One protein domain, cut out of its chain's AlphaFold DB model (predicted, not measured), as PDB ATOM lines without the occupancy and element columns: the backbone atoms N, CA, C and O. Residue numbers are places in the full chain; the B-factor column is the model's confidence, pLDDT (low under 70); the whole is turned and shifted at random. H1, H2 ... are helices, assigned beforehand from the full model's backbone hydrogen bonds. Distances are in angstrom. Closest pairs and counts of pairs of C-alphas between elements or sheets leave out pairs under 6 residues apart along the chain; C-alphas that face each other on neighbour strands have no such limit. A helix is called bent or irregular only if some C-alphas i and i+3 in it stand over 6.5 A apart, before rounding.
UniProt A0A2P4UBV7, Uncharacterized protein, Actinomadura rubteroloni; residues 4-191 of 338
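What this domain is: This is residues 4 to 191 of the 338 residues of an uncharacterized protein of Actinomadura rubteroloni (UniProt A0A2P4UBV7). An up-and-down bundle of five helices, H4 to H8, each running against the one before it, makes the middle of the domain; H1, H2 and H3 gather at one end of the longest axis, and H9, H10 and H11 at the other. The printed part has 188 residues with eleven named helices, H1 to H11 in chain order, and no named strand; its class is all helix. It is compact, with a radius of gyration of the C-alphas of 16.5 A, and spans 54 by 37 by 29 A.

How they stand to each other: H8, residues 128 to 147, the longest helix by residues, is irregular: C-alphas 134 and 137 are 9.0 A apart, with a kink of 110 degrees near residue 135. It forms a helical hairpin with H7, residues 112 to 124, at a shallow tilt of 21 degrees; their closest C-alphas, Thr 115 and Ala 146, are 4.7 A apart. H6, residues 94 to 106, touches H8, closest at C-alphas 105 and 145, 6.1 A. H4, residues 55 to 67, is the hub, touching five helices; its closest C-alphas with H6 are Leu 63 and Ala 100, 5.4 A. H4 and H5, residues 75 to 91, form a helical hairpin, closest at C-alphas 62 and 85, 5.7 A. H3, residues 41 to 47, touches H5, closest at C-alphas 45 and 84, 6.1 A. H2, residues 30 to 39, touches residues 60 to 65 of H4, closest at C-alphas 34 and 64, 6.9 A. H1, residues 4 to 12, touches no helix; it is close to H4 but not clearly touching, with C-alphas 10 and 57 nearest at 5.7 A. H9, residues 149 to 160, and H8 touch only at the corner, closest at C-alphas 144 and 152, 5.3 A. H11, residues 180 to 191, is only just irregular, with C-alphas 182 and 185 6.54 A apart; its residues 186 to 191 touch H8, closest at C-alphas 136 and 190, 5.8 A, about perpendicular at 90 degrees. H10, residues 167 to 172, only just touches H9, with 3 pairs of C-alphas within 8 A, the closest being 155 and 169, 6.4 A. Every O i to N i+4 pair is within hydrogen-bond range in H1 to H7, H9 and H10; H8 has 14 of 16 and H11 5 of 8.

Where its parts are: H1 begins at C-alpha 4 (-26.624, 11.356, -88.987), H8 at C-alpha 128 (-1.671, -12.080, -96.519), and H11 ends at C-alpha 191 (10.793, -10.198, -103.004). From first to last C-alpha, H5 measures 24.1 A, H6 18.7 A, H4 18.5 A and H8 18.0 A.

The domain as a whole: The C-alphas farthest apart, Thr 5 and Ala 161, are 53.8 A apart. The printed part has no cut. The link from H1 to H2, 17 residues, is long. Mean pLDDT of the printed part is 94.1, and no printed residue is under 70.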
ATOM      1  N   PRO A   4     -25.658  12.114 -88.188       80.69
ATOM      2  CA  PRO A   4     -26.624  11.356 -88.987       80.69
ATOM      3  C   PRO A   4     -26.488  11.572 -90.500       80.69
ATOM      4  O   PRO A   4     -26.520  10.595 -91.255       80.69
ATOM      5  N   THR A   5     -26.273  12.813 -90.957       84.69
ATOM      6  CA  THR A   5     -26.079  13.101 -92.390       84.69
ATOM      7  C   THR A   5     -24.810  12.441 -92.909       84.69
ATOM      8  O   THR A   5     -24.817  11.826 -93.976       84.69
ATOM      9  N   LEU A   6     -23.721  12.508 -92.138       90.19
ATOM     10  CA  LEU A   6     -22.472  11.852 -92.511       90.19
ATOM     11  C   LEU A   6     -22.632  10.330 -92.579       90.19
ATOM     12  O   LEU A   6     -22.176   9.724 -93.542       90.19
ATOM     13  N   LEU A   7     -23.289   9.706 -91.598       87.44
ATOM     14  CA  LEU A   7     -23.534   8.263 -91.623       87.44
ATOM     15  C   LEU A   7     -24.357   7.855 -92.850       87.44
ATOM     16  O   LEU A   7     -23.980   6.912 -93.540       87.44
ATOM     17  N   THR A   8     -25.426   8.596 -93.146       88.12
ATOM     18  CA  THR A   8     -26.258   8.365 -94.335       88.12
ATOM     19  C   THR A   8     -25.409   8.435 -95.601       88.12
ATOM     20  O   THR A   8     -25.433   7.515 -96.410       88.12
ATOM     21  N   HIS A   9     -24.563   9.462 -95.727       95.19
ATOM     22  CA  HIS A   9     -23.633   9.601 -96.850       95.19
ATOM     23  C   HIS A   9     -22.693   8.391 -96.991       95.19
ATOM     24  O   HIS A   9     -22.531   7.854 -98.086       95.19
ATOM     25  N   LEU A  10     -22.117   7.908 -95.884       92.50
ATOM     26  CA  LEU A  10     -21.266   6.709 -95.879       92.50
ATOM     27  C   LEU A  10     -22.027   5.417 -96.261       92.50
ATOM     28  O   LEU A  10     -21.403   4.437 -96.676       92.50
ATOM     29  N   GLN A  11     -23.352   5.391 -96.107       92.50
ATOM     30  CA  GLN A  11     -24.220   4.243 -96.394       92.50
ATOM     31  C   GLN A  11     -24.859   4.278 -97.785       92.50
ATOM     32  O   GLN A  11     -25.366   3.254 -98.223       92.50
ATOM     33  N   THR A  12     -24.850   5.420 -98.478       93.56
ATOM     34  CA  THR A  12     -25.508   5.557 -99.790       93.56
ATOM     35  C   THR A  12     -24.555   5.917-100.925       93.56
ATOM     36  O   THR A  12     -24.899   5.746-102.092       93.56
ATOM     37  N   HIS A  13     -23.364   6.444-100.621       95.44
ATOM     38  CA  HIS A  13     -22.405   6.877-101.635       95.44
ATOM     39  C   HIS A  13     -21.265   5.869-101.803       95.44
ATOM     40  O   HIS A  13     -20.436   5.728-100.908       95.44
ATOM     41  N   ASP A  14     -21.168   5.212-102.962       93.38
ATOM     42  CA  ASP A  14     -20.173   4.149-103.223       93.38
ATOM     43  C   ASP A  14     -19.313   4.405-104.472       93.38
ATOM     44  O   ASP A  14     -18.840   3.481-105.138       93.38
ATOM     45  N   ARG A  15     -19.102   5.673-104.850       94.62
ATOM     46  CA  ARG A  15     -18.203   5.947-105.979       94.62
ATOM     47  C   ARG A  15     -16.786   5.431-105.673       94.62
ATOM     48  O   ARG A  15     -16.324   5.509-104.536       94.62
ATOM     49  N   PRO A  16     -16.032   4.928-106.659       94.75
ATOM     50  CA  PRO A  16     -14.713   4.372-106.387       94.75
ATOM     51  C   PRO A  16     -13.679   5.448-106.033       94.75
ATOM     52  O   PRO A  16     -13.680   6.550-106.584       94.75
ATOM     53  N   LEU A  17     -12.744   5.099-105.147       95.25
ATOM     54  CA  LEU A  17     -11.463   5.798-105.035       95.25
ATOM     55  C   LEU A  17     -10.595   5.397-106.235       95.25
ATOM     56  O   LEU A  17     -10.299   4.220-106.428       95.25
ATOM     57  N   THR A  18     -10.150   6.371-107.027       95.12
ATOM     58  CA  THR A  18      -9.363   6.113-108.241       95.12
ATOM     59  C   THR A  18      -7.948   6.668-108.144       95.12
ATOM     60  O   THR A  18      -7.669   7.656-107.465       95.12
ATOM     61  N   LEU A  19      -7.033   6.006-108.854       94.50
ATOM     62  CA  LEU A  19      -5.604   6.295-108.863       94.50
ATOM     63  C   LEU A  19      -5.118   6.576-110.300       94.50
ATOM     64  O   LEU A  19      -4.398   5.753-110.874       94.50
ATOM     65  N   PRO A  20      -5.448   7.742-110.896       92.06
ATOM     66  CA  PRO A  20      -5.072   8.073-112.277       92.06
ATOM     67  C   PRO A  20      -3.552   8.047-112.480       92.06
ATOM     68  O   PRO A  20      -2.797   8.399-111.573       92.06
ATOM     69  N   ARG A  21      -3.066   7.640-113.657       88.19
ATOM     70  CA  ARG A  21      -1.618   7.650-113.940       88.19
ATOM     71  C   ARG A  21      -1.066   9.075-113.795       88.19
ATOM     72  O   ARG A  21      -1.657  10.014-114.312       88.19
ATOM     73  N   GLY A  22       0.030   9.230-113.051       84.31
ATOM     74  CA  GLY A  22       0.701  10.522-112.845       84.31
ATOM     75  C   GLY A  22      -0.015  11.532-111.933       84.31
ATOM     76  O   GLY A  22       0.526  12.606-111.710       84.31
ATOM     77  N   GLY A  23      -1.193  11.213-111.383       89.06
ATOM     78  CA  GLY A  23      -1.969  12.132-110.538       89.06
ATOM     79  C   GLY A  23      -2.141  11.668-109.090       89.06
ATOM     80  O   GLY A  23      -1.887  10.509-108.753       89.06
ATOM     81  N   GLY A  24      -2.627  12.568-108.232       91.56
ATOM     82  CA  GLY A  24      -3.073  12.232-106.878       91.56
ATOM     83  C   GLY A  24      -4.308  11.319-106.869       91.56
ATOM     84  O   GLY A  24      -4.934  11.115-107.915       91.56
ATOM     85  N   PRO A  25      -4.658  10.736-105.711       95.00
ATOM     86  CA  PRO A  25      -5.901   9.991-105.579       95.00
ATOM     87  C   PRO A  25      -7.106  10.895-105.858       95.00
ATOM     88  O   PRO A  25      -7.105  12.069-105.490       95.00
ATOM     89  N   ARG A  26      -8.128  10.348-106.519       94.88
ATOM     90  CA  ARG A  26      -9.349  11.076-106.871       94.88
ATOM     91  C   ARG A  26     -10.577  10.345-106.377       94.88
ATOM     92  O   ARG A  26     -10.749   9.156-106.645       94.88
ATOM     93  N   TRP A  27     -11.429  11.101-105.709       95.25
ATOM     94  CA  TRP A  27     -12.787  10.734-105.361       95.25
ATOM     95  C   TRP A  27     -13.580  12.019-105.092       95.25
ATOM     96  O   TRP A  27     -12.993  13.065-104.814       95.25
ATOM     97  N   ASP A  28     -14.893  11.967-105.255       93.50
ATOM     98  CA  ASP A  28     -15.753  13.147-105.383       93.50
ATOM     99  C   ASP A  28     -16.139  13.806-104.050       93.50
ATOM    100  O   ASP A  28     -16.425  14.997-104.014       93.50
ATOM    101  N   ASP A  29     -16.059  13.076-102.942       96.00
ATOM    102  CA  ASP A  29     -16.372  13.532-101.582       96.00
ATOM    103  C   ASP A  29     -15.122  13.750-100.696       96.00
ATOM    104  O   ASP A  29     -15.195  13.735 -99.466       96.00
ATOM    105  N   ALA A  30     -13.943  13.993-101.284       96.31
ATOM    106  CA  ALA A  30     -12.685  14.156-100.536       96.31
ATOM    107  C   ALA A  30     -12.707  15.291 -99.508       96.31
ATOM    108  O   ALA A  30     -12.246  15.105 -98.378       96.31
ATOM    109  N   ALA A  31     -13.280  16.437 -99.879       96.12
ATOM    110  CA  ALA A  31     -13.411  17.581 -98.984       96.12
ATOM    111  C   ALA A  31     -14.335  17.274 -97.792       96.12
ATOM    112  O   ALA A  31     -14.009  17.633 -96.661       96.12
ATOM    113  N   LEU A  32     -15.434  16.547 -98.028       97.00
ATOM    114  CA  LEU A  32     -16.377  16.128 -96.989       97.00
ATOM    115  C   LEU A  32     -15.682  15.244 -95.951       97.00
ATOM    116  O   LEU A  32     -15.749  15.530 -94.757       97.00
ATOM    117  N   HIS A  33     -14.949  14.219 -96.393       97.75
ATOM    118  CA  HIS A  33     -14.207  13.354 -95.476       97.75
ATOM    119  C   HIS A  33     -13.129  14.111 -94.685       97.75
ATOM    120  O   HIS A  33     -12.952  13.856 -93.493       97.75
ATOM    121  N   ALA A  34     -12.401  15.025 -95.334       96.31
ATOM    122  CA  ALA A  34     -11.374  15.822 -94.672       96.31
ATOM    123  C   ALA A  34     -11.976  16.733 -93.588       96.31
ATOM    124  O   ALA A  34     -11.453  16.775 -92.474       96.31
ATOM    125  N   ALA A  35     -13.095  17.401 -93.891       96.50
ATOM    126  CA  ALA A  35     -13.806  18.267 -92.955       96.50
ATOM    127  C   ALA A  35     -14.383  17.482 -91.767       96.50
ATOM    128  O   ALA A  35     -14.177  17.869 -90.619       96.50
ATOM    129  N   ALA A  36     -15.042  16.347 -92.024       95.88
ATOM    130  CA  ALA A  36     -15.608  15.498 -90.976       95.88
ATOM    131  C   ALA A  36     -14.538  14.995 -89.993       95.88
ATOM    132  O   ALA A  36     -14.704  15.088 -88.778       95.88
ATOM    133  N   ARG A  37     -13.401  14.525 -90.518       96.50
ATOM    134  CA  ARG A  37     -12.273  14.071 -89.700       96.50
ATOM    135  C   ARG A  37     -11.629  15.206 -88.909       96.50
ATOM    136  O   ARG A  37     -11.209  14.979 -87.781       96.50
ATOM    137  N   ALA A  38     -11.502  16.397 -89.498       94.94
ATOM    138  CA  ALA A  38     -10.931  17.556 -88.813       94.94
ATOM    139  C   ALA A  38     -11.814  18.034 -87.651       94.94
ATOM    140  O   ALA A  38     -11.283  18.442 -86.624       94.94
ATOM    141  N   ALA A  39     -13.139  17.951 -87.800       93.06
ATOM    142  CA  ALA A  39     -14.083  18.331 -86.756       93.06
ATOM    143  C   ALA A  39     -14.089  17.344 -85.577       93.06
ATOM    144  O   ALA A  39     -14.108  17.767 -84.426       93.06
ATOM    145  N   ALA A  40     -14.084  16.036 -85.857       88.75
ATOM    146  CA  ALA A  40     -14.171  15.005 -84.824       88.75
ATOM    147  C   ALA A  40     -13.521  13.686 -85.298       88.75
ATOM    148  O   ALA A  40     -14.214  12.823 -85.847       88.75
ATOM    149  N   PRO A  41     -12.200  13.493 -85.107       92.06
ATOM    150  CA  PRO A  41     -11.470  12.378 -85.714       92.06
ATOM    151  C   PRO A  41     -11.918  11.005 -85.199       92.06
ATOM    152  O   PRO A  41     -12.028  10.070 -85.992       92.06
ATOM    153  N   GLU A  42     -12.203  10.876 -83.901       90.62
ATOM    154  CA  GLU A  42     -12.661   9.618 -83.300       90.62
ATOM    155  C   GLU A  42     -14.086   9.243 -83.734       90.62
ATOM    156  O   GLU A  42     -14.245   8.161 -84.306       90.62
ATOM    157  N   PRO A  43     -15.111  10.111 -83.586       87.56
ATOM    158  CA  PRO A  43     -16.439   9.831 -84.132       87.56
ATOM    159  C   PRO A  43     -16.410   9.506 -85.626       87.56
ATOM    160  O   PRO A  43     -17.023   8.532 -86.051       87.56
ATOM    161  N   TYR A  44     -15.645  10.261 -86.420       94.31
ATOM    162  CA  TYR A  44     -15.473   9.998 -87.847       94.31
ATOM    163  C   TYR A  44     -14.926   8.589 -88.132       94.31
ATOM    164  O   TYR A  44     -15.447   7.886 -89.000       94.31
ATOM    165  N   ALA A  45     -13.899   8.154 -87.394       91.50
ATOM    166  CA  ALA A  45     -13.323   6.819 -87.538       91.50
ATOM    167  C   ALA A  45     -14.348   5.717 -87.226       91.50
ATOM    168  O   ALA A  45     -14.456   4.739 -87.969       91.50
ATOM    169  N   LEU A  46     -15.109   5.894 -86.142       86.31
ATOM    170  CA  LEU A  46     -16.113   4.933 -85.686       86.31
ATOM    171  C   LEU A  46     -17.298   4.833 -86.650       86.31
ATOM    172  O   LEU A  46     -17.805   3.735 -86.869       86.31
ATOM    173  N   LEU A  47     -17.699   5.936 -87.288       85.06
ATOM    174  CA  LEU A  47     -18.727   5.908 -88.331       85.06
ATOM    175  C   LEU A  47     -18.324   5.036 -89.517       85.06
ATOM    176  O   LEU A  47     -19.171   4.334 -90.047       85.06
ATOM    177  N   GLY A  48     -17.045   5.009 -89.901       90.00
ATOM    178  CA  GLY A  48     -16.567   4.117 -90.964       90.00
ATOM    179  C   GLY A  48     -16.734   2.625 -90.645       90.00
ATOM    180  O   GLY A  48     -16.743   1.802 -91.558       90.00
ATOM    181  N   LEU A  49     -16.877   2.267 -89.368       87.00
ATOM    182  CA  LEU A  49     -17.126   0.898 -88.908       87.00
ATOM    183  C   LEU A  49     -18.617   0.575 -88.766       87.00
ATOM    184  O   LEU A  49     -18.957  -0.547 -88.394       87.00
ATOM    185  N   ALA A  50     -19.504   1.536 -89.027       80.50
ATOM    186  CA  ALA A  50     -20.927   1.319 -88.865       80.50
ATOM    187  C   ALA A  50     -21.466   0.272 -89.871       80.50
ATOM    188  O   ALA A  50     -20.968   0.158 -91.003       80.50
ATOM    189  N   PRO A  51     -22.506  -0.479 -89.469       79.69
ATOM    190  CA  PRO A  51     -23.292  -1.329 -90.357       79.69
ATOM    191  C   PRO A  51     -23.745  -0.611 -91.625       79.69
ATOM    192  O   PRO A  51     -24.070   0.580 -91.598       79.69
ATOM    193  N   GLY A  52     -23.772  -1.336 -92.741       81.62
ATOM    194  CA  GLY A  52     -24.219  -0.801 -94.033       81.62
ATOM    195  C   GLY A  52     -23.302   0.245 -94.684       81.62
ATOM    196  O   GLY A  52     -23.574   0.656 -95.806       81.62
ATOM    197  N   VAL A  53     -22.206   0.668 -94.039       89.31
ATOM    198  CA  VAL A  53     -21.223   1.552 -94.682       89.31
ATOM    199  C   VAL A  53     -20.590   0.849 -95.871       89.31
ATOM    200  O   VAL A  53     -20.057  -0.259 -95.742       89.31
ATOM    201  N   HIS A  54     -20.603   1.530 -97.012       94.00
ATOM    202  CA  HIS A  54     -20.126   0.968 -98.260       94.00
ATOM    203  C   HIS A  54     -18.625   0.624 -98.226       94.00
ATOM    204  O   HIS A  54     -17.820   1.324 -97.598       94.00
ATOM    205  N   PRO A  55     -18.194  -0.423 -98.950       94.19
ATOM    206  CA  PRO A  55     -16.792  -0.817 -99.026       94.19
ATOM    207  C   PRO A  55     -15.814   0.304 -99.400       94.19
ATOM    208  O   PRO A  55     -14.744   0.399 -98.790       94.19
ATOM    209  N   TRP A  56     -16.140   1.156-100.383       96.38
ATOM    210  CA  TRP A  56     -15.262   2.277-100.735       96.38
ATOM    211  C   TRP A  56     -15.216   3.343 -99.649       96.38
ATOM    212  O   TRP A  56     -14.161   3.938 -99.424       96.38
ATOM    213  N   GLN A  57     -16.314   3.537 -98.925       97.56
ATOM    214  CA  GLN A  57     -16.382   4.469 -97.805       97.56
ATOM    215  C   GLN A  57     -15.456   4.047 -96.666       97.56
ATOM    216  O   GLN A  57     -14.666   4.863 -96.186       97.56
ATOM    217  N   ARG A  58     -15.416   2.752 -96.327       97.31
ATOM    218  CA  ARG A  58     -14.446   2.217 -95.352       97.31
ATOM    219  C   ARG A  58     -13.000   2.485 -95.767       97.31
ATOM    220  O   ARG A  58     -12.191   2.929 -94.953       97.31
ATOM    221  N   ALA A  59     -12.677   2.271 -97.044       97.75
ATOM    222  CA  ALA A  59     -11.336   2.515 -97.574       97.75
ATOM    223  C   ALA A  59     -10.955   4.009 -97.568       97.75
ATOM    224  O   ALA A  59      -9.806   4.351 -97.288       97.75
ATOM    225  N   ARG A  60     -11.910   4.911 -97.825       98.19
ATOM    226  CA  ARG A  60     -11.707   6.370 -97.766       98.19
ATOM    227  C   ARG A  60     -11.527   6.871 -96.336       98.19
ATOM    228  O   ARG A  60     -10.640   7.689 -96.099       98.19
ATOM    229  N   VAL A  61     -12.310   6.352 -95.385       98.25
ATOM    230  CA  VAL A  61     -12.116   6.629 -93.952       98.25
ATOM    231  C   VAL A  61     -10.726   6.162 -93.531       98.25
ATOM    232  O   VAL A  61      -9.962   6.963 -92.997       98.25
ATOM    233  N   LEU A  62     -10.337   4.924 -93.863       98.50
ATOM    234  CA  LEU A  62      -8.989   4.412 -93.599       98.50
ATOM    235  C   LEU A  62      -7.907   5.334 -94.180       98.50
ATOM    236  O   LEU A  62      -6.989   5.734 -93.467       98.50
ATOM    237  N   LEU A  63      -8.027   5.719 -95.453       98.44
ATOM    238  CA  LEU A  63      -7.090   6.630 -96.109       98.44
ATOM    239  C   LEU A  63      -6.964   7.961 -95.357       98.44
ATOM    240  O   LEU A  63      -5.853   8.446 -95.147       98.44
ATOM    241  N   GLN A  64      -8.072   8.538 -94.906       97.94
ATOM    242  CA  GLN A  64      -8.080   9.808 -94.179       97.94
ATOM    243  C   GLN A  64      -7.462   9.702 -92.790       97.94
ATOM    244  O   GLN A  64      -6.695  10.586 -92.408       97.94
ATOM    245  N   LEU A  65      -7.726   8.609 -92.068       97.94
ATOM    246  CA  LEU A  65      -7.093   8.339 -90.776       97.94
ATOM    247  C   LEU A  65      -5.578   8.182 -90.901       97.94
ATOM    248  O   LEU A  65      -4.846   8.638 -90.029       97.94
ATOM    249  N   LEU A  66      -5.115   7.552 -91.982       98.31
ATOM    250  CA  LEU A  66      -3.698   7.266 -92.208       98.31
ATOM    251  C   LEU A  66      -2.924   8.418 -92.868       98.31
ATOM    252  O   LEU A  66      -1.694   8.428 -92.810       98.31
ATOM    253  N   THR A  67      -3.620   9.361 -93.508       97.69
ATOM    254  CA  THR A  67      -3.015  10.558 -94.120       97.69
ATOM    255  C   THR A  67      -2.799  11.668 -93.095       97.69
ATOM    256  O   THR A  67      -1.879  12.469 -93.237       97.69
ATOM    257  N   ALA A  68      -3.656  11.754 -92.076       95.00
ATOM    258  CA  ALA A  68      -3.631  12.839 -91.108       95.00
ATOM    259  C   ALA A  68      -2.514  12.675 -90.070       95.00
ATOM    260  O   ALA A  68      -2.313  11.598 -89.509       95.00
ATOM    261  N   SER A  69      -1.846  13.778 -89.726       94.38
ATOM    262  CA  SER A  69      -1.018  13.810 -88.522       94.38
ATOM    263  C   SER A  69      -1.889  13.596 -87.280       94.38
ATOM    264  O   SER A  69      -2.990  14.131 -87.185       94.38
ATOM    265  N   GLN A  70      -1.364  12.843 -86.316       94.94
ATOM    266  CA  GLN A  70      -1.966  12.637 -84.992       94.94
ATOM    267  C   GLN A  70      -1.250  13.462 -83.907       94.94
ATOM    268  O   GLN A  70      -1.334  13.154 -82.716       94.94
ATOM    269  N   ALA A  71      -0.474  14.473 -84.316       94.06
ATOM    270  CA  ALA A  71       0.154  15.412 -83.394       94.06
ATOM    271  C   ALA A  71      -0.924  16.200 -82.635       94.06
ATOM    272  O   ALA A  71      -1.898  16.646 -83.233       94.06
ATOM    273  N   GLY A  72      -0.745  16.356 -81.324       93.56
ATOM    274  CA  GLY A  72      -1.698  17.056 -80.458       93.56
ATOM    275  C   GLY A  72      -2.873  16.208 -79.958       93.56
ATOM    276  O   GLY A  72      -3.580  16.661 -79.069       93.56
ATOM    277  N   LEU A  73      -3.058  14.981 -80.459       92.56
ATOM    278  CA  LEU A  73      -3.980  14.024 -79.837       92.56
ATOM    279  C   LEU A  73      -3.382  13.483 -78.532       92.56
ATOM    280  O   LEU A  73      -2.160  13.485 -78.360       92.56
ATOM    281  N   ASP A  74      -4.211  12.989 -77.624       91.44
ATOM    282  CA  ASP A  74      -3.750  12.249 -76.451       91.44
ATOM    283  C   ASP A  74      -3.525  10.757 -76.783       91.44
ATOM    284  O   ASP A  74      -3.723  10.300 -77.916       91.44
ATOM    285  N   ASP A  75      -2.999   9.991 -75.822       87.44
ATOM    286  CA  ASP A  75      -2.762   8.555 -76.010       87.44
ATOM    287  C   ASP A  75      -4.050   7.737 -76.212       87.44
ATOM    288  O   ASP A  75      -4.052   6.898 -77.121       87.44
ATOM    289  N   PRO A  76      -5.140   7.970 -75.451       84.25
ATOM    290  CA  PRO A  76      -6.424   7.316 -75.686       84.25
ATOM    291  C   PRO A  76      -6.952   7.514 -77.111       84.25
ATOM    292  O   PRO A  76      -7.203   6.523 -77.798       84.25
ATOM    293  N   ALA A  77      -7.013   8.753 -77.609       83.44
ATOM    294  CA  ALA A  77      -7.491   9.040 -78.958       83.44
ATOM    295  C   ALA A  77      -6.621   8.355 -80.020       83.44
ATOM    296  O   ALA A  77      -7.125   7.721 -80.952       83.44
ATOM    297  N   ARG A  78      -5.288   8.407 -79.869       91.31
ATOM    298  CA  ARG A  78      -4.365   7.685 -80.764       91.31
ATOM    299  C   ARG A  78      -4.619   6.180 -80.763       91.31
ATOM    300  O   ARG A  78      -4.553   5.557 -81.827       91.31
ATOM    301  N   ALA A  79      -4.888   5.591 -79.600       83.56
ATOM    302  CA  ALA A  79      -5.200   4.173 -79.476       83.56
ATOM    303  C   ALA A  79      -6.529   3.830 -80.172       83.56
ATOM    304  O   ALA A  79      -6.562   2.875 -80.953       83.56
ATOM    305  N   THR A  80      -7.574   4.644 -79.982       84.88
ATOM    306  CA  THR A  80      -8.866   4.513 -80.676       84.88
ATOM    307  C   THR A  80      -8.684   4.542 -82.191       84.88
ATOM    308  O   THR A  80      -9.129   3.630 -82.889       84.88
ATOM    309  N   LEU A  81      -7.968   5.540 -82.721       91.38
ATOM    310  CA  LEU A  81      -7.740   5.669 -84.163       91.38
ATOM    311  C   LEU A  81      -6.904   4.516 -84.729       91.38
ATOM    312  O   LEU A  81      -7.170   4.049 -85.837       91.38
ATOM    313  N   ALA A  82      -5.906   4.029 -83.986       88.06
ATOM    314  CA  ALA A  82      -5.109   2.876 -84.397       88.06
ATOM    315  C   ALA A  82      -5.948   1.588 -84.455       88.06
ATOM    316  O   ALA A  82      -5.812   0.810 -85.404       88.06
ATOM    317  N   ALA A  83      -6.826   1.375 -83.471       84.44
ATOM    318  CA  ALA A  83      -7.755   0.250 -83.446       84.44
ATOM    319  C   ALA A  83      -8.779   0.340 -84.588       84.44
ATOM    320  O   ALA A  83      -8.971  -0.633 -85.320       84.44
ATOM    321  N   ALA A  84      -9.363   1.520 -84.812       89.62
ATOM    322  CA  ALA A  84     -10.302   1.746 -85.904       89.62
ATOM    323  C   ALA A  84      -9.651   1.528 -87.277       89.62
ATOM    324  O   ALA A  84     -10.215   0.829 -88.114       89.62
ATOM    325  N   ALA A  85      -8.436   2.039 -87.502       95.06
ATOM    326  CA  ALA A  85      -7.696   1.800 -88.741       95.06
ATOM    327  C   ALA A  85      -7.418   0.303 -88.968       95.06
ATOM    328  O   ALA A  85      -7.552  -0.186 -90.089       95.06
ATOM    329  N   HIS A  86      -7.074  -0.439 -87.909       89.19
ATOM    330  CA  HIS A  86      -6.881  -1.885 -87.994       89.19
ATOM    331  C   HIS A  86      -8.172  -2.618 -88.380       89.19
ATOM    332  O   HIS A  86      -8.150  -3.452 -89.285       89.19
ATOM    333  N   LEU A  87      -9.300  -2.284 -87.746       87.94
ATOM    334  CA  LEU A  87     -10.594  -2.873 -88.085       87.94
ATOM    335  C   LEU A  87     -11.044  -2.512 -89.502       87.94
ATOM    336  O   LEU A  87     -11.466  -3.392 -90.245       87.94
ATOM    337  N   LEU A  88     -10.914  -1.248 -89.911       90.81
ATOM    338  CA  LEU A  88     -11.272  -0.793 -91.258       90.81
ATOM    339  C   LEU A  88     -10.479  -1.542 -92.334       90.81
ATOM    340  O   LEU A  88     -11.052  -1.940 -93.346       90.81
ATOM    341  N   ALA A  89      -9.187  -1.790 -92.098       93.00
ATOM    342  CA  ALA A  89      -8.342  -2.561 -93.007       93.00
ATOM    343  C   ALA A  89      -8.763  -4.038 -93.135       93.00
ATOM    344  O   ALA A  89      -8.435  -4.666 -94.136       93.00
ATOM    345  N   ARG A  90      -9.489  -4.592 -92.153       88.31
ATOM    346  CA  ARG A  90     -10.058  -5.953 -92.201       88.31
ATOM    347  C   ARG A  90     -11.495  -5.987 -92.724       88.31
ATOM    348  O   ARG A  90     -11.941  -6.995 -93.261       88.31
ATOM    349  N   ALA A  91     -12.234  -4.904 -92.515       85.75
ATOM    350  CA  ALA A  91     -13.648  -4.797 -92.852       85.75
ATOM    351  C   ALA A  91     -13.898  -4.316 -94.287       85.75
ATOM    352  O   ALA A  91     -15.027  -4.397 -94.773       85.75
ATOM    353  N   ALA A  92     -12.889  -3.752 -94.950       90.62
ATOM    354  CA  ALA A  92     -12.951  -3.385 -96.358       90.62
ATOM    355  C   ALA A  92     -12.397  -4.523 -97.236       90.62
ATOM    356  O   ALA A  92     -11.463  -5.210 -96.821       90.62
ATOM    357  N   PRO A  93     -12.906  -4.706 -98.469       93.38
ATOM    358  CA  PRO A  93     -12.311  -5.622 -99.431       93.38
ATOM    359  C   PRO A  93     -10.812  -5.334 -99.617       93.38
ATOM    360  O   PRO A  93     -10.447  -4.168 -99.820       93.38
ATOM    361  N   PRO A  94      -9.932  -6.354 -99.622       92.69
ATOM    362  CA  PRO A  94      -8.486  -6.142 -99.675       92.69
ATOM    363  C   PRO A  94      -8.025  -5.318-100.880       92.69
ATOM    364  O   PRO A  94      -7.101  -4.516-100.768       92.69
ATOM    365  N   GLY A  95      -8.704  -5.454-102.026       94.44
ATOM    366  CA  GLY A  95      -8.442  -4.630-103.207       94.44
ATOM    367  C   GLY A  95      -8.614  -3.131-102.938       94.44
ATOM    368  O   GLY A  95      -7.747  -2.345-103.318       94.44
ATOM    369  N   HIS A  96      -9.670  -2.735-102.220       96.69
ATOM    370  CA  HIS A  96      -9.915  -1.336-101.856       96.69
ATOM    371  C   HIS A  96      -8.887  -0.831-100.840       96.69
ATOM    372  O   HIS A  96      -8.427   0.308-100.943       96.69
ATOM    373  N   VAL A  97      -8.478  -1.684 -99.893       97.81
ATOM    374  CA  VAL A  97      -7.415  -1.350 -98.934       97.81
ATOM    375  C   VAL A  97      -6.094  -1.125 -99.665       97.81
ATOM    376  O   VAL A  97      -5.475  -0.086 -99.467       97.81
ATOM    377  N   ILE A  98      -5.698  -2.014-100.583       97.75
ATOM    378  CA  ILE A  98      -4.492  -1.838-101.410       97.75
ATOM    379  C   ILE A  98      -4.554  -0.515-102.184       97.75
ATOM    380  O   ILE A  98      -3.570   0.224-102.209       97.75
ATOM    381  N   THR A  99      -5.704  -0.159-102.766       97.38
ATOM    382  CA  THR A  99      -5.884   1.147-103.420       97.38
ATOM    383  C   THR A  99      -5.676   2.311-102.445       97.38
ATOM    384  O   THR A  99      -4.966   3.260-102.780       97.38
ATOM    385  N   ALA A 100      -6.225   2.245-101.229       98.06
ATOM    386  CA  ALA A 100      -5.992   3.259-100.200       98.06
ATOM    387  C   ALA A 100      -4.509   3.339 -99.787       98.06
ATOM    388  O   ALA A 100      -3.963   4.434 -99.664       98.06
ATOM    389  N   LEU A 101      -3.809   2.210 -99.647       98.19
ATOM    390  CA  LEU A 101      -2.385   2.205 -99.296       98.19
ATOM    391  C   LEU A 101      -1.503   2.777-100.418       98.19
ATOM    392  O   LEU A 101      -0.596   3.571-100.160       98.19
ATOM    393  N   LEU A 102      -1.813   2.471-101.678       97.75
ATOM    394  CA  LEU A 102      -1.157   3.091-102.831       97.75
ATOM    395  C   LEU A 102      -1.462   4.596-102.928       97.75
ATOM    396  O   LEU A 102      -0.609   5.370-103.370       97.75
ATOM    397  N   ALA A 103      -2.646   5.037-102.489       97.75
ATOM    398  CA  ALA A 103      -2.977   6.457-102.387       97.75
ATOM    399  C   ALA A 103      -2.077   7.178-101.368       97.75
ATOM    400  O   ALA A 103      -1.571   8.256-101.680       97.75
ATOM    401  N   LEU A 104      -1.802   6.570-100.205       97.62
ATOM    402  CA  LEU A 104      -0.891   7.133 -99.192       97.62
ATOM    403  C   LEU A 104       0.500   7.412 -99.762       97.62
ATOM    404  O   LEU A 104       1.079   8.462 -99.484       97.62
ATOM    405  N   ARG A 105       1.008   6.516-100.618       95.50
ATOM    406  CA  ARG A 105       2.281   6.717-101.325       95.50
ATOM    407  C   ARG A 105       2.256   7.971-102.196       95.50
ATOM    408  O   ARG A 105       3.194   8.763-102.166       95.50
ATOM    409  N   ARG A 106       1.176   8.184-102.949       95.44
ATOM    410  CA  ARG A 106       1.022   9.374-103.807       95.44
ATOM    411  C   ARG A 106       0.884  10.661-103.005       95.44
ATOM    412  O   ARG A 106       1.390  11.692-103.430       95.44
ATOM    413  N   LEU A 107       0.245  10.579-101.841       96.06
ATOM    414  CA  LEU A 107       0.131  11.678-100.884       96.06
ATOM    415  C   LEU A 107       1.399  11.870-100.036       96.06
ATOM    416  O   LEU A 107       1.469  12.818 -99.262       96.06
ATOM    417  N   ARG A 108       2.399  10.986-100.172       95.62
ATOM    418  CA  ARG A 108       3.633  10.959 -99.368       95.62
ATOM    419  C   ARG A 108       3.373  10.909 -97.854       95.62
ATOM    420  O   ARG A 108       4.201  11.358 -97.066       95.62
ATOM    421  N   ALA A 109       2.248  10.328 -97.440       96.25
ATOM    422  CA  ALA A 109       1.914  10.154 -96.032       96.25
ATOM    423  C   ALA A 109       2.750   9.012 -95.435       96.25
ATOM    424  O   ALA A 109       2.610   7.858 -95.845       96.25
ATOM    425  N   ASN A 110       3.633   9.329 -94.486       94.50
ATOM    426  CA  ASN A 110       4.529   8.359 -93.847       94.50
ATOM    427  C   ASN A 110       4.692   8.633 -92.343       94.50
ATOM    428  O   ASN A 110       5.795   8.805 -91.823       94.50
ATOM    429  N   HIS A 111       3.574   8.745 -91.630       96.44
ATOM    430  CA  HIS A 111       3.604   8.860 -90.176       96.44
ATOM    431  C   HIS A 111       3.851   7.489 -89.533       96.44
ATOM    432  O   HIS A 111       3.559   6.447 -90.114       96.44
ATOM    433  N   LYS A 112       4.316   7.467 -88.278       95.00
ATOM    434  CA  LYS A 112       4.572   6.215 -87.539       95.00
ATOM    435  C   LYS A 112       3.350   5.283 -87.493       95.00
ATOM    436  O   LYS A 112       3.505   4.066 -87.591       95.00
ATOM    437  N   HIS A 113       2.147   5.840 -87.330       95.75
ATOM    438  CA  HIS A 113       0.905   5.060 -87.337       95.75
ATOM    439  C   HIS A 113       0.571   4.542 -88.747       95.75
ATOM    440  O   HIS A 113       0.139   3.400 -88.875       95.75
ATOM    441  N   THR A 114       0.857   5.326 -89.794       98.00
ATOM    442  CA  THR A 114       0.753   4.924 -91.202       98.00
ATOM    443  C   THR A 114       1.660   3.734 -91.499       98.00
ATOM    444  O   THR A 114       1.176   2.709 -91.972       98.00
ATOM    445  N   THR A 115       2.951   3.817 -91.143       97.81
ATOM    446  CA  THR A 115       3.915   2.715 -91.291       97.81
ATOM    447  C   THR A 115       3.403   1.449 -90.609       97.81
ATOM    448  O   THR A 115       3.371   0.389 -91.222       97.81
ATOM    449  N   ARG A 116       2.947   1.556 -89.352       97.06
ATOM    450  CA  ARG A 116       2.403   0.415 -88.608       97.06
ATOM    451  C   ARG A 116       1.191  -0.198 -89.313       97.06
ATOM    452  O   ARG A 116       1.150  -1.410 -89.472       97.06
ATOM    453  N   ALA A 117       0.222   0.611 -89.738       97.31
ATOM    454  CA  ALA A 117      -0.980   0.116 -90.405       97.31
ATOM    455  C   ALA A 117      -0.657  -0.593 -91.730       97.31
ATOM    456  O   ALA A 117      -1.158  -1.691 -91.966       97.31
ATOM    457  N   VAL A 118       0.229  -0.012 -92.551       98.31
ATOM    458  CA  VAL A 118       0.678  -0.623 -93.811       98.31
ATOM    459  C   VAL A 118       1.371  -1.958 -93.550       98.31
ATOM    460  O   VAL A 118       1.009  -2.953 -94.167       98.31
ATOM    461  N   LEU A 119       2.332  -2.007 -92.622       98.12
ATOM    462  CA  LEU A 119       3.081  -3.233 -92.329       98.12
ATOM    463  C   LEU A 119       2.177  -4.352 -91.810       98.12
ATOM    464  O   LEU A 119       2.296  -5.483 -92.269       98.12
ATOM    465  N   ARG A 120       1.241  -4.034 -90.911       95.94
ATOM    466  CA  ARG A 120       0.285  -5.020 -90.394       95.94
ATOM    467  C   ARG A 120      -0.665  -5.516 -91.478       95.94
ATOM    468  O   ARG A 120      -0.945  -6.703 -91.528       95.94
ATOM    469  N   PHE A 121      -1.130  -4.655 -92.381       96.88
ATOM    470  CA  PHE A 121      -1.943  -5.120 -93.507       96.88
ATOM    471  C   PHE A 121      -1.137  -6.014 -94.461       96.88
ATOM    472  O   PHE A 121      -1.593  -7.085 -94.835       96.88
ATOM    473  N   VAL A 122       0.076  -5.607 -94.837       97.62
ATOM    474  CA  VAL A 122       0.892  -6.365 -95.798       97.62
ATOM    475  C   VAL A 122       1.336  -7.719 -95.230       97.62
ATOM    476  O   VAL A 122       1.357  -8.701 -95.966       97.62
ATOM    477  N   LEU A 123       1.702  -7.779 -93.944       97.62
ATOM    478  CA  LEU A 123       2.367  -8.945 -93.353       97.62
ATOM    479  C   LEU A 123       1.508  -9.737 -92.361       97.62
ATOM    480  O   LEU A 123       1.828 -10.890 -92.093       97.62
ATOM    481  N   GLU A 124       0.439  -9.163 -91.809       93.62
ATOM    482  CA  GLU A 124      -0.374  -9.786 -90.747       93.62
ATOM    483  C   GLU A 124      -1.862  -9.882 -91.101       93.62
ATOM    484  O   GLU A 124      -2.675 -10.280 -90.264       93.62
ATOM    485  N   HIS A 125      -2.256  -9.522 -92.327       92.19
ATOM    486  CA  HIS A 125      -3.616  -9.794 -92.780       92.19
ATOM    487  C   HIS A 125      -3.867 -11.314 -92.778       92.19
ATOM    488  O   HIS A 125      -2.967 -12.066 -93.160       92.19
ATOM    489  N   PRO A 126      -5.065 -11.790 -92.380       88.31
ATOM    490  CA  PRO A 126      -5.386 -13.221 -92.387       88.31
ATOM    491  C   PRO A 126      -5.087 -13.892 -93.734       88.31
ATOM    492  O   PRO A 126      -4.470 -14.948 -93.776       88.31
ATOM    493  N   ASP A 127      -5.424 -13.205 -94.826       88.88
ATOM    494  CA  ASP A 127      -5.187 -13.667 -96.199       88.88
ATOM    495  C   ASP A 127      -3.863 -13.165 -96.810       88.88
ATOM    496  O   ASP A 127      -3.741 -13.105 -98.033       88.88
ATOM    497  N   ALA A 128      -2.883 -12.732 -96.006       92.00
ATOM    498  CA  ALA A 128      -1.671 -12.080 -96.519       92.00
ATOM    499  C   ALA A 128      -0.932 -12.927 -97.569       92.00
ATOM    500  O   ALA A 128      -0.492 -12.381 -98.577       92.00
ATOM    501  N   ASP A 129      -0.860 -14.247 -97.402       93.31
ATOM    502  CA  ASP A 129      -0.172 -15.131 -98.353       93.31
ATOM    503  C   ASP A 129      -0.874 -15.150 -99.724       93.31
ATOM    504  O   ASP A 129      -0.231 -14.989-100.766       93.31
ATOM    505  N   ALA A 130      -2.210 -15.228 -99.733       90.75
ATOM    506  CA  ALA A 130      -3.017 -15.138-100.951       90.75
ATOM    507  C   ALA A 130      -2.934 -13.744-101.596       90.75
ATOM    508  O   ALA A 130      -2.841 -13.616-102.819       90.75
ATOM    509  N   LEU A 131      -2.921 -12.682-100.784       94.12
ATOM    510  CA  LEU A 131      -2.761 -11.311-101.267       94.12
ATOM    511  C   LEU A 131      -1.375 -11.080-101.880       94.12
ATOM    512  O   LEU A 131      -1.280 -10.450-102.932       94.12
ATOM    513  N   ILE A 132      -0.310 -11.612-101.273       94.94
ATOM    514  CA  ILE A 132       1.054 -11.555-101.812       94.94
ATOM    515  C   ILE A 132       1.132 -12.317-103.130       94.94
ATOM    516  O   ILE A 132       1.682 -11.781-104.090       94.94
ATOM    517  N   ALA A 133       0.528 -13.501-103.229       91.75
ATOM    518  CA  ALA A 133       0.461 -14.235-104.490       91.75
ATOM    519  C   ALA A 133      -0.261 -13.435-105.595       91.75
ATOM    520  O   ALA A 133       0.232 -13.351-106.718       91.75
ATOM    521  N   ALA A 134      -1.388 -12.788-105.276       90.31
ATOM    522  CA  ALA A 134      -2.215 -12.086-106.260       90.31
ATOM    523  C   ALA A 134      -1.748 -10.655-106.594       90.31
ATOM    524  O   ALA A 134      -2.070 -10.133-107.665       90.31
ATOM    525  N   ARG A 135      -1.077  -9.960-105.668       94.00
ATOM    526  CA  ARG A 135      -0.785  -8.512-105.742       94.00
ATOM    527  C   ARG A 135       0.623  -8.147-105.266       94.00
ATOM    528  O   ARG A 135       0.837  -7.014-104.831       94.00
ATOM    529  N   ARG A 136       1.591  -9.062-105.397       95.00
ATOM    530  CA  ARG A 136       2.980  -8.889-104.933       95.00
ATOM    531  C   ARG A 136       3.556  -7.505-105.208       95.00
ATOM    532  O   ARG A 136       3.982  -6.847-104.272       95.00
ATOM    533  N   ALA A 137       3.527  -7.053-106.463       94.75
ATOM    534  CA  ALA A 137       4.124  -5.776-106.853       94.75
ATOM    535  C   ALA A 137       3.514  -4.585-106.092       94.75
ATOM    536  O   ALA A 137       4.236  -3.755-105.551       94.75
ATOM    537  N   ALA A 138       2.183  -4.539-105.968       95.88
ATOM    538  CA  ALA A 138       1.501  -3.472-105.237       95.88
ATOM    539  C   ALA A 138       1.795  -3.517-103.728       95.88
ATOM    540  O   ALA A 138       1.947  -2.471-103.095       95.88
ATOM    541  N   LEU A 139       1.882  -4.712-103.141       97.75
ATOM    542  CA  LEU A 139       2.201  -4.876-101.720       97.75
ATOM    543  C   LEU A 139       3.673  -4.578-101.422       97.75
ATOM    544  O   LEU A 139       3.960  -3.958-100.401       97.75
ATOM    545  N   ALA A 140       4.585  -4.939-102.327       97.75
ATOM    546  CA  ALA A 140       5.990  -4.561-102.258       97.75
ATOM    547  C   ALA A 140       6.142  -3.033-102.328       97.75
ATOM    548  O   ALA A 140       6.819  -2.458-101.483       97.75
ATOM    549  N   ASP A 141       5.425  -2.358-103.234       97.25
ATOM    550  CA  ASP A 141       5.391  -0.891-103.302       97.25
ATOM    551  C   ASP A 141       4.886  -0.256-101.995       97.25
ATOM    552  O   ASP A 141       5.437   0.744-101.526       97.25
ATOM    553  N   CYS A 142       3.845  -0.829-101.379       98.19
ATOM    554  CA  CYS A 142       3.332  -0.363-100.089       98.19
ATOM    555  C   CYS A 142       4.354  -0.585 -98.961       98.19
ATOM    556  O   CYS A 142       4.579   0.310 -98.144       98.19
ATOM    557  N   PHE A 143       4.997  -1.753 -98.930       98.50
ATOM    558  CA  PHE A 143       6.033  -2.103 -97.959       98.50
ATOM    559  C   PHE A 143       7.257  -1.182 -98.073       98.50
ATOM    560  O   PHE A 143       7.736  -0.644 -97.070       98.50
ATOM    561  N   GLU A 144       7.723  -0.927 -99.299       98.44
ATOM    562  CA  GLU A 144       8.816   0.003 -99.580       98.44
ATOM    563  C   GLU A 144       8.453   1.448 -99.231       98.44
ATOM    564  O   GLU A 144       9.296   2.164 -98.698       98.44
ATOM    565  N   HIS A 145       7.213   1.881 -99.466       97.94
ATOM    566  CA  HIS A 145       6.747   3.203 -99.033       97.94
ATOM    567  C   HIS A 145       6.785   3.348 -97.505       97.94
ATOM    568  O   HIS A 145       7.294   4.341 -96.988       97.94
ATOM    569  N   ALA A 146       6.303   2.338 -96.776       97.94
ATOM    570  CA  ALA A 146       6.215   2.378 -95.319       97.94
ATOM    571  C   ALA A 146       7.585   2.420 -94.618       97.94
ATOM    572  O   ALA A 146       7.736   3.106 -93.606       97.94
ATOM    573  N   LEU A 147       8.584   1.695 -95.132       97.75
ATOM    574  CA  LEU A 147       9.924   1.606 -94.527       97.75
ATOM    575  C   LEU A 147      10.980   2.497 -95.198       97.75
ATOM    576  O   LEU A 147      12.033   2.767 -94.608       97.75
ATOM    577  N   GLY A 148      10.724   2.921 -96.432       97.88
ATOM    578  CA  GLY A 148      11.724   3.391 -97.383       97.88
ATOM    579  C   GLY A 148      12.382   2.223 -98.131       97.88
ATOM    580  O   GLY A 148      12.793   1.235 -97.520       97.88
ATOM    581  N   THR A 149      12.547   2.360 -99.451       97.50
ATOM    582  CA  THR A 149      13.056   1.312-100.359       97.50
ATOM    583  C   THR A 149      14.350   0.649 -99.876       97.50
ATOM    584  O   THR A 149      14.432  -0.578 -99.807       97.50
ATOM    585  N   ALA A 150      15.364   1.429 -99.489       98.12
ATOM    586  CA  ALA A 150      16.641   0.875 -99.029       98.12
ATOM    587  C   ALA A 150      16.491   0.048 -97.738       98.12
ATOM    588  O   ALA A 150      17.090  -1.023 -97.612       98.12
ATOM    589  N   THR A 151      15.662   0.516 -96.802       98.44
ATOM    590  CA  THR A 151      15.388  -0.175 -95.535       98.44
ATOM    591  C   THR A 151      14.577  -1.442 -95.767       98.44
ATOM    592  O   THR A 151      14.928  -2.485 -95.224       98.44
ATOM    593  N   ALA A 152      13.531  -1.376 -96.590       98.31
ATOM    594  CA  ALA A 152      12.685  -2.512 -96.938       98.31
ATOM    595  C   ALA A 152      13.507  -3.654 -97.556       98.31
ATOM    596  O   ALA A 152      13.517  -4.770 -97.037       98.31
ATOM    597  N   ARG A 153      14.310  -3.341 -98.581       98.25
ATOM    598  CA  ARG A 153      15.210  -4.309 -99.228       98.25
ATOM    599  C   ARG A 153      16.305  -4.807 -98.287       98.25
ATOM    600  O   ARG A 153      16.682  -5.972 -98.343       98.25
ATOM    601  N   GLY A 154      16.822  -3.939 -97.416       98.12
ATOM    602  CA  GLY A 154      17.788  -4.318 -96.383       98.12
ATOM    603  C   GLY A 154      17.213  -5.298 -95.360       98.12
ATOM    604  O   GLY A 154      17.907  -6.233 -94.968       98.12
ATOM    605  N   CYS A 155      15.949  -5.118 -94.962       98.31
ATOM    606  CA  CYS A 155      15.233  -6.081 -94.129       98.31
ATOM    607  C   CYS A 155      15.058  -7.401 -94.885       98.31
ATOM    608  O   CYS A 155      15.489  -8.428 -94.380       98.31
ATOM    609  N   ALA A 156      14.534  -7.371 -96.114       97.94
ATOM    610  CA  ALA A 156      14.301  -8.577 -96.907       97.94
ATOM    611  C   ALA A 156      15.565  -9.425 -97.112       97.94
ATOM    612  O   ALA A 156      15.529 -10.632 -96.898       97.94
ATOM    613  N   ARG A 157      16.708  -8.798 -97.431       98.00
ATOM    614  CA  ARG A 157      17.989  -9.515 -97.559       98.00
ATOM    615  C   ARG A 157      18.426 -10.198 -96.264       98.00
ATOM    616  O   ARG A 157      18.931 -11.310 -96.316       98.00
ATOM    617  N   ARG A 158      18.249  -9.542 -95.113       98.12
ATOM    618  CA  ARG A 158      18.601 -10.126 -93.809       98.12
ATOM    619  C   ARG A 158      17.703 -11.306 -93.462       98.12
ATOM    620  O   ARG A 158      18.211 -12.353 -93.085       98.12
ATOM    621  N   VAL A 159      16.396 -11.153 -93.665       97.94
ATOM    622  CA  VAL A 159      15.428 -12.234 -93.440       97.94
ATOM    623  C   VAL A 159      15.724 -13.432 -94.345       97.94
ATOM    624  O   VAL A 159      15.763 -14.560 -93.868       97.94
ATOM    625  N   ALA A 160      16.036 -13.195 -95.624       96.25
ATOM    626  CA  ALA A 160      16.450 -14.247 -96.552       96.25
ATOM    627  C   ALA A 160      17.765 -14.942 -96.138       96.25
ATOM    628  O   ALA A 160      17.948 -16.118 -96.429       96.25
ATOM    629  N   ALA A 161      18.654 -14.241 -95.430       97.06
ATOM    630  CA  ALA A 161      19.879 -14.801 -94.855       97.06
ATOM    631  C   ALA A 161      19.660 -15.521 -93.504       97.06
ATOM    632  O   ALA A 161      20.632 -15.906 -92.858       97.06
ATOM    633  N   GLY A 162      18.409 -15.687 -93.059       97.19
ATOM    634  CA  GLY A 162      18.062 -16.380 -91.814       97.19
ATOM    635  C   GLY A 162      18.104 -15.510 -90.555       97.19
ATOM    636  O   GLY A 162      17.921 -16.026 -89.455       97.19
ATOM    637  N   ASP A 163      18.314 -14.196 -90.678       96.56
ATOM    638  CA  ASP A 163      18.214 -13.286 -89.537       96.56
ATOM    639  C   ASP A 163      16.744 -13.083 -89.152       96.56
ATOM    640  O   ASP A 163      15.953 -12.511 -89.906       96.56
ATOM    641  N   THR A 164      16.380 -13.541 -87.957       95.19
ATOM    642  CA  THR A 164      15.013 -13.463 -87.423       95.19
ATOM    643  C   THR A 164      14.859 -12.433 -86.309       95.19
ATOM    644  O   THR A 164      13.749 -12.202 -85.832       95.19
ATOM    645  N   GLY A 165      15.946 -11.792 -85.867       93.94
ATOM    646  CA  GLY A 165      15.922 -11.117 -84.572       93.94
ATOM    647  C   GLY A 165      17.018 -10.102 -84.296       93.94
ATOM    648  O   GLY A 165      17.078  -9.635 -83.157       93.94
ATOM    649  N   SER A 166      17.857  -9.735 -85.270       97.00
ATOM    650  CA  SER A 166      18.899  -8.728 -85.058       97.00
ATOM    651  C   SER A 166      18.341  -7.383 -84.599       97.00
ATOM    652  O   SER A 166      17.207  -6.997 -84.901       97.00
ATOM    653  N   ASP A 167      19.184  -6.600 -83.928       97.88
ATOM    654  CA  ASP A 167      18.847  -5.237 -83.513       97.88
ATOM    655  C   ASP A 167      18.418  -4.348 -84.680       97.88
ATOM    656  O   ASP A 167      17.561  -3.473 -84.524       97.88
ATOM    657  N   TYR A 168      18.974  -4.584 -85.871       97.25
ATOM    658  CA  TYR A 168      18.533  -3.887 -87.068       97.25
ATOM    659  C   TYR A 168      17.068  -4.209 -87.386       97.25
ATOM    660  O   TYR A 168      16.268  -3.281 -87.545       97.25
ATOM    661  N   LEU A 169      16.707  -5.497 -87.453       97.62
ATOM    662  CA  LEU A 169      15.336  -5.921 -87.745       97.62
ATOM    663  C   LEU A 169      14.370  -5.448 -86.661       97.62
ATOM    664  O   LEU A 169      13.317  -4.905 -86.993       97.62
ATOM    665  N   ARG A 170      14.749  -5.534 -85.380       97.00
ATOM    666  CA  ARG A 170      13.945  -5.010 -84.263       97.00
ATOM    667  C   ARG A 170      13.623  -3.530 -84.438       97.00
ATOM    668  O   ARG A 170      12.460  -3.131 -84.367       97.00
ATOM    669  N   ARG A 171      14.639  -2.709 -84.719       96.62
ATOM    670  CA  ARG A 171      14.480  -1.251 -84.849       96.62
ATOM    671  C   ARG A 171      13.735  -0.835 -86.112       96.62
ATOM    672  O   ARG A 171      13.083   0.206 -86.091       96.62
ATOM    673  N   ARG A 172      13.870  -1.571 -87.217       96.88
ATOM    674  CA  ARG A 172      13.351  -1.142 -88.527       96.88
ATOM    675  C   ARG A 172      12.041  -1.816 -88.926       96.88
ATOM    676  O   ARG A 172      11.237  -1.147 -89.562       96.88
ATOM    677  N   LEU A 173      11.800  -3.058 -88.512       97.19
ATOM    678  CA  LEU A 173      10.649  -3.863 -88.930       97.19
ATOM    679  C   LEU A 173       9.850  -4.404 -87.733       97.19
ATOM    680  O   LEU A 173       8.683  -4.054 -87.577       97.19
ATOM    681  N   LEU A 174      10.471  -5.211 -86.865       96.31
ATOM    682  CA  LEU A 174       9.736  -6.049 -85.906       96.31
ATOM    683  C   LEU A 174       8.974  -5.242 -84.848       96.31
ATOM    684  O   LEU A 174       7.901  -5.656 -84.433       96.31
ATOM    685  N   ARG A 175       9.448  -4.045 -84.471       95.75
ATOM    686  CA  ARG A 175       8.735  -3.148 -83.534       95.75
ATOM    687  C   ARG A 175       7.336  -2.707 -83.992       95.75
ATOM    688  O   ARG A 175       6.630  -2.025 -83.245       95.75
ATOM    689  N   PHE A 176       6.985  -2.953 -85.253       94.19
ATOM    690  CA  PHE A 176       5.688  -2.601 -85.827       94.19
ATOM    691  C   PHE A 176       4.727  -3.788 -85.923       94.19
ATOM    692  O   PHE A 176       3.559  -3.564 -86.238       94.19
ATOM    693  N   LEU A 177       5.215  -4.998 -85.652       92.94
ATOM    694  CA  LEU A 177       4.509  -6.258 -85.838       92.94
ATOM    695  C   LEU A 177       4.027  -6.800 -84.488       92.94
ATOM    696  O   LEU A 177       4.697  -6.631 -83.470       92.94
ATOM    697  N   ALA A 178       2.852  -7.419 -84.496       90.44
ATOM    698  CA  ALA A 178       2.306  -8.206 -83.401       90.44
ATOM    699  C   ALA A 178       2.801  -9.662 -83.449       90.44
ATOM    700  O   ALA A 178       3.060 -10.233 -82.394       90.44
ATOM    701  N   ASP A 179       2.987 -10.230 -84.648       91.44
ATOM    702  CA  ASP A 179       3.509 -11.589 -84.842       91.44
ATOM    703  C   ASP A 179       4.692 -11.598 -85.833       91.44
ATOM    704  O   ASP A 179       4.531 -11.852 -87.033       91.44
ATOM    705  N   PRO A 180       5.915 -11.308 -85.344       93.31
ATOM    706  CA  PRO A 180       7.130 -11.386 -86.144       93.31
ATOM    707  C   PRO A 180       7.340 -12.740 -86.829       93.31
ATOM    708  O   PRO A 180       7.826 -12.772 -87.958       93.31
ATOM    709  N   ALA A 181       6.993 -13.846 -86.169       92.19
ATOM    710  CA  ALA A 181       7.286 -15.182 -86.675       92.19
ATOM    711  C   ALA A 181       6.465 -15.487 -87.935       92.19
ATOM    712  O   ALA A 181       7.028 -15.953 -88.925       92.19
ATOM    713  N   ALA A 182       5.174 -15.141 -87.940       90.81
ATOM    714  CA  ALA A 182       4.321 -15.274 -89.123       90.81
ATOM    715  C   ALA A 182       4.655 -14.254 -90.230       90.81
ATOM    716  O   ALA A 182       4.479 -14.528 -91.417       90.81
ATOM    717  N   ALA A 183       5.152 -13.070 -89.863       94.62
ATOM    718  CA  ALA A 183       5.429 -11.988 -90.805       94.62
ATOM    719  C   ALA A 183       6.735 -12.164 -91.601       94.62
ATOM    720  O   ALA A 183       6.817 -11.733 -92.753       94.62
ATOM    721  N   LEU A 184       7.772 -12.770 -91.015       97.19
ATOM    722  CA  LEU A 184       9.087 -12.900 -91.656       97.19
ATOM    723  C   LEU A 184       9.058 -13.710 -92.971       97.19
ATOM    724  O   LEU A 184       9.583 -13.203 -93.967       97.19
ATOM    725  N   PRO A 185       8.396 -14.883 -93.064       96.81
ATOM    726  CA  PRO A 185       8.250 -15.600 -94.336       96.81
ATOM    727  C   PRO A 185       7.583 -14.756 -95.433       96.81
ATOM    728  O   PRO A 185       7.974 -14.814 -96.601       96.81
ATOM    729  N   ARG A 186       6.621 -13.907 -95.054       97.56
ATOM    730  CA  ARG A 186       5.905 -13.008 -95.969       97.56
ATOM    731  C   ARG A 186       6.796 -11.894 -96.505       97.56
ATOM    732  O   ARG A 186       6.655 -11.515 -97.664       97.56
ATOM    733  N   VAL A 187       7.761 -11.418 -95.713       97.88
ATOM    734  CA  VAL A 187       8.789 -10.487 -96.204       97.88
ATOM    735  C   VAL A 187       9.599 -11.131 -97.326       97.88
ATOM    736  O   VAL A 187       9.805 -10.493 -98.354       97.88
ATOM    737  N   THR A 188      10.017 -12.389 -97.175       96.81
ATOM    738  CA  THR A 188      10.713 -13.115 -98.247       96.81
ATOM    739  C   THR A 188       9.818 -13.249 -99.483       96.81
ATOM    740  O   THR A 188      10.234 -12.879-100.580       96.81
ATOM    741  N   ALA A 189       8.556 -13.652 -99.302       96.00
ATOM    742  CA  ALA A 189       7.592 -13.844-100.388       96.00
ATOM    743  C   ALA A 189       7.286 -12.571-101.209       96.00
ATOM    744  O   ALA A 189       6.921 -12.671-102.382       96.00
ATOM    745  N   LEU A 190       7.448 -11.375-100.628       96.81
ATOM    746  CA  LEU A 190       7.312 -10.103-101.351       96.81
ATOM    747  C   LEU A 190       8.411  -9.880-102.398       96.81
ATOM    748  O   LEU A 190       8.170  -9.178-103.379       96.81
ATOM    749  N   TYR A 191       9.601 -10.451-102.189       95.12
ATOM    750  CA  TYR A 191      10.793 -10.198-103.004       95.12
ATOM    751  C   TYR A 191      11.275 -11.408-103.803       95.12
ATOM    752  O   TYR A 191      12.137 -11.255-104.665       95.12
TER     753      TYR A 191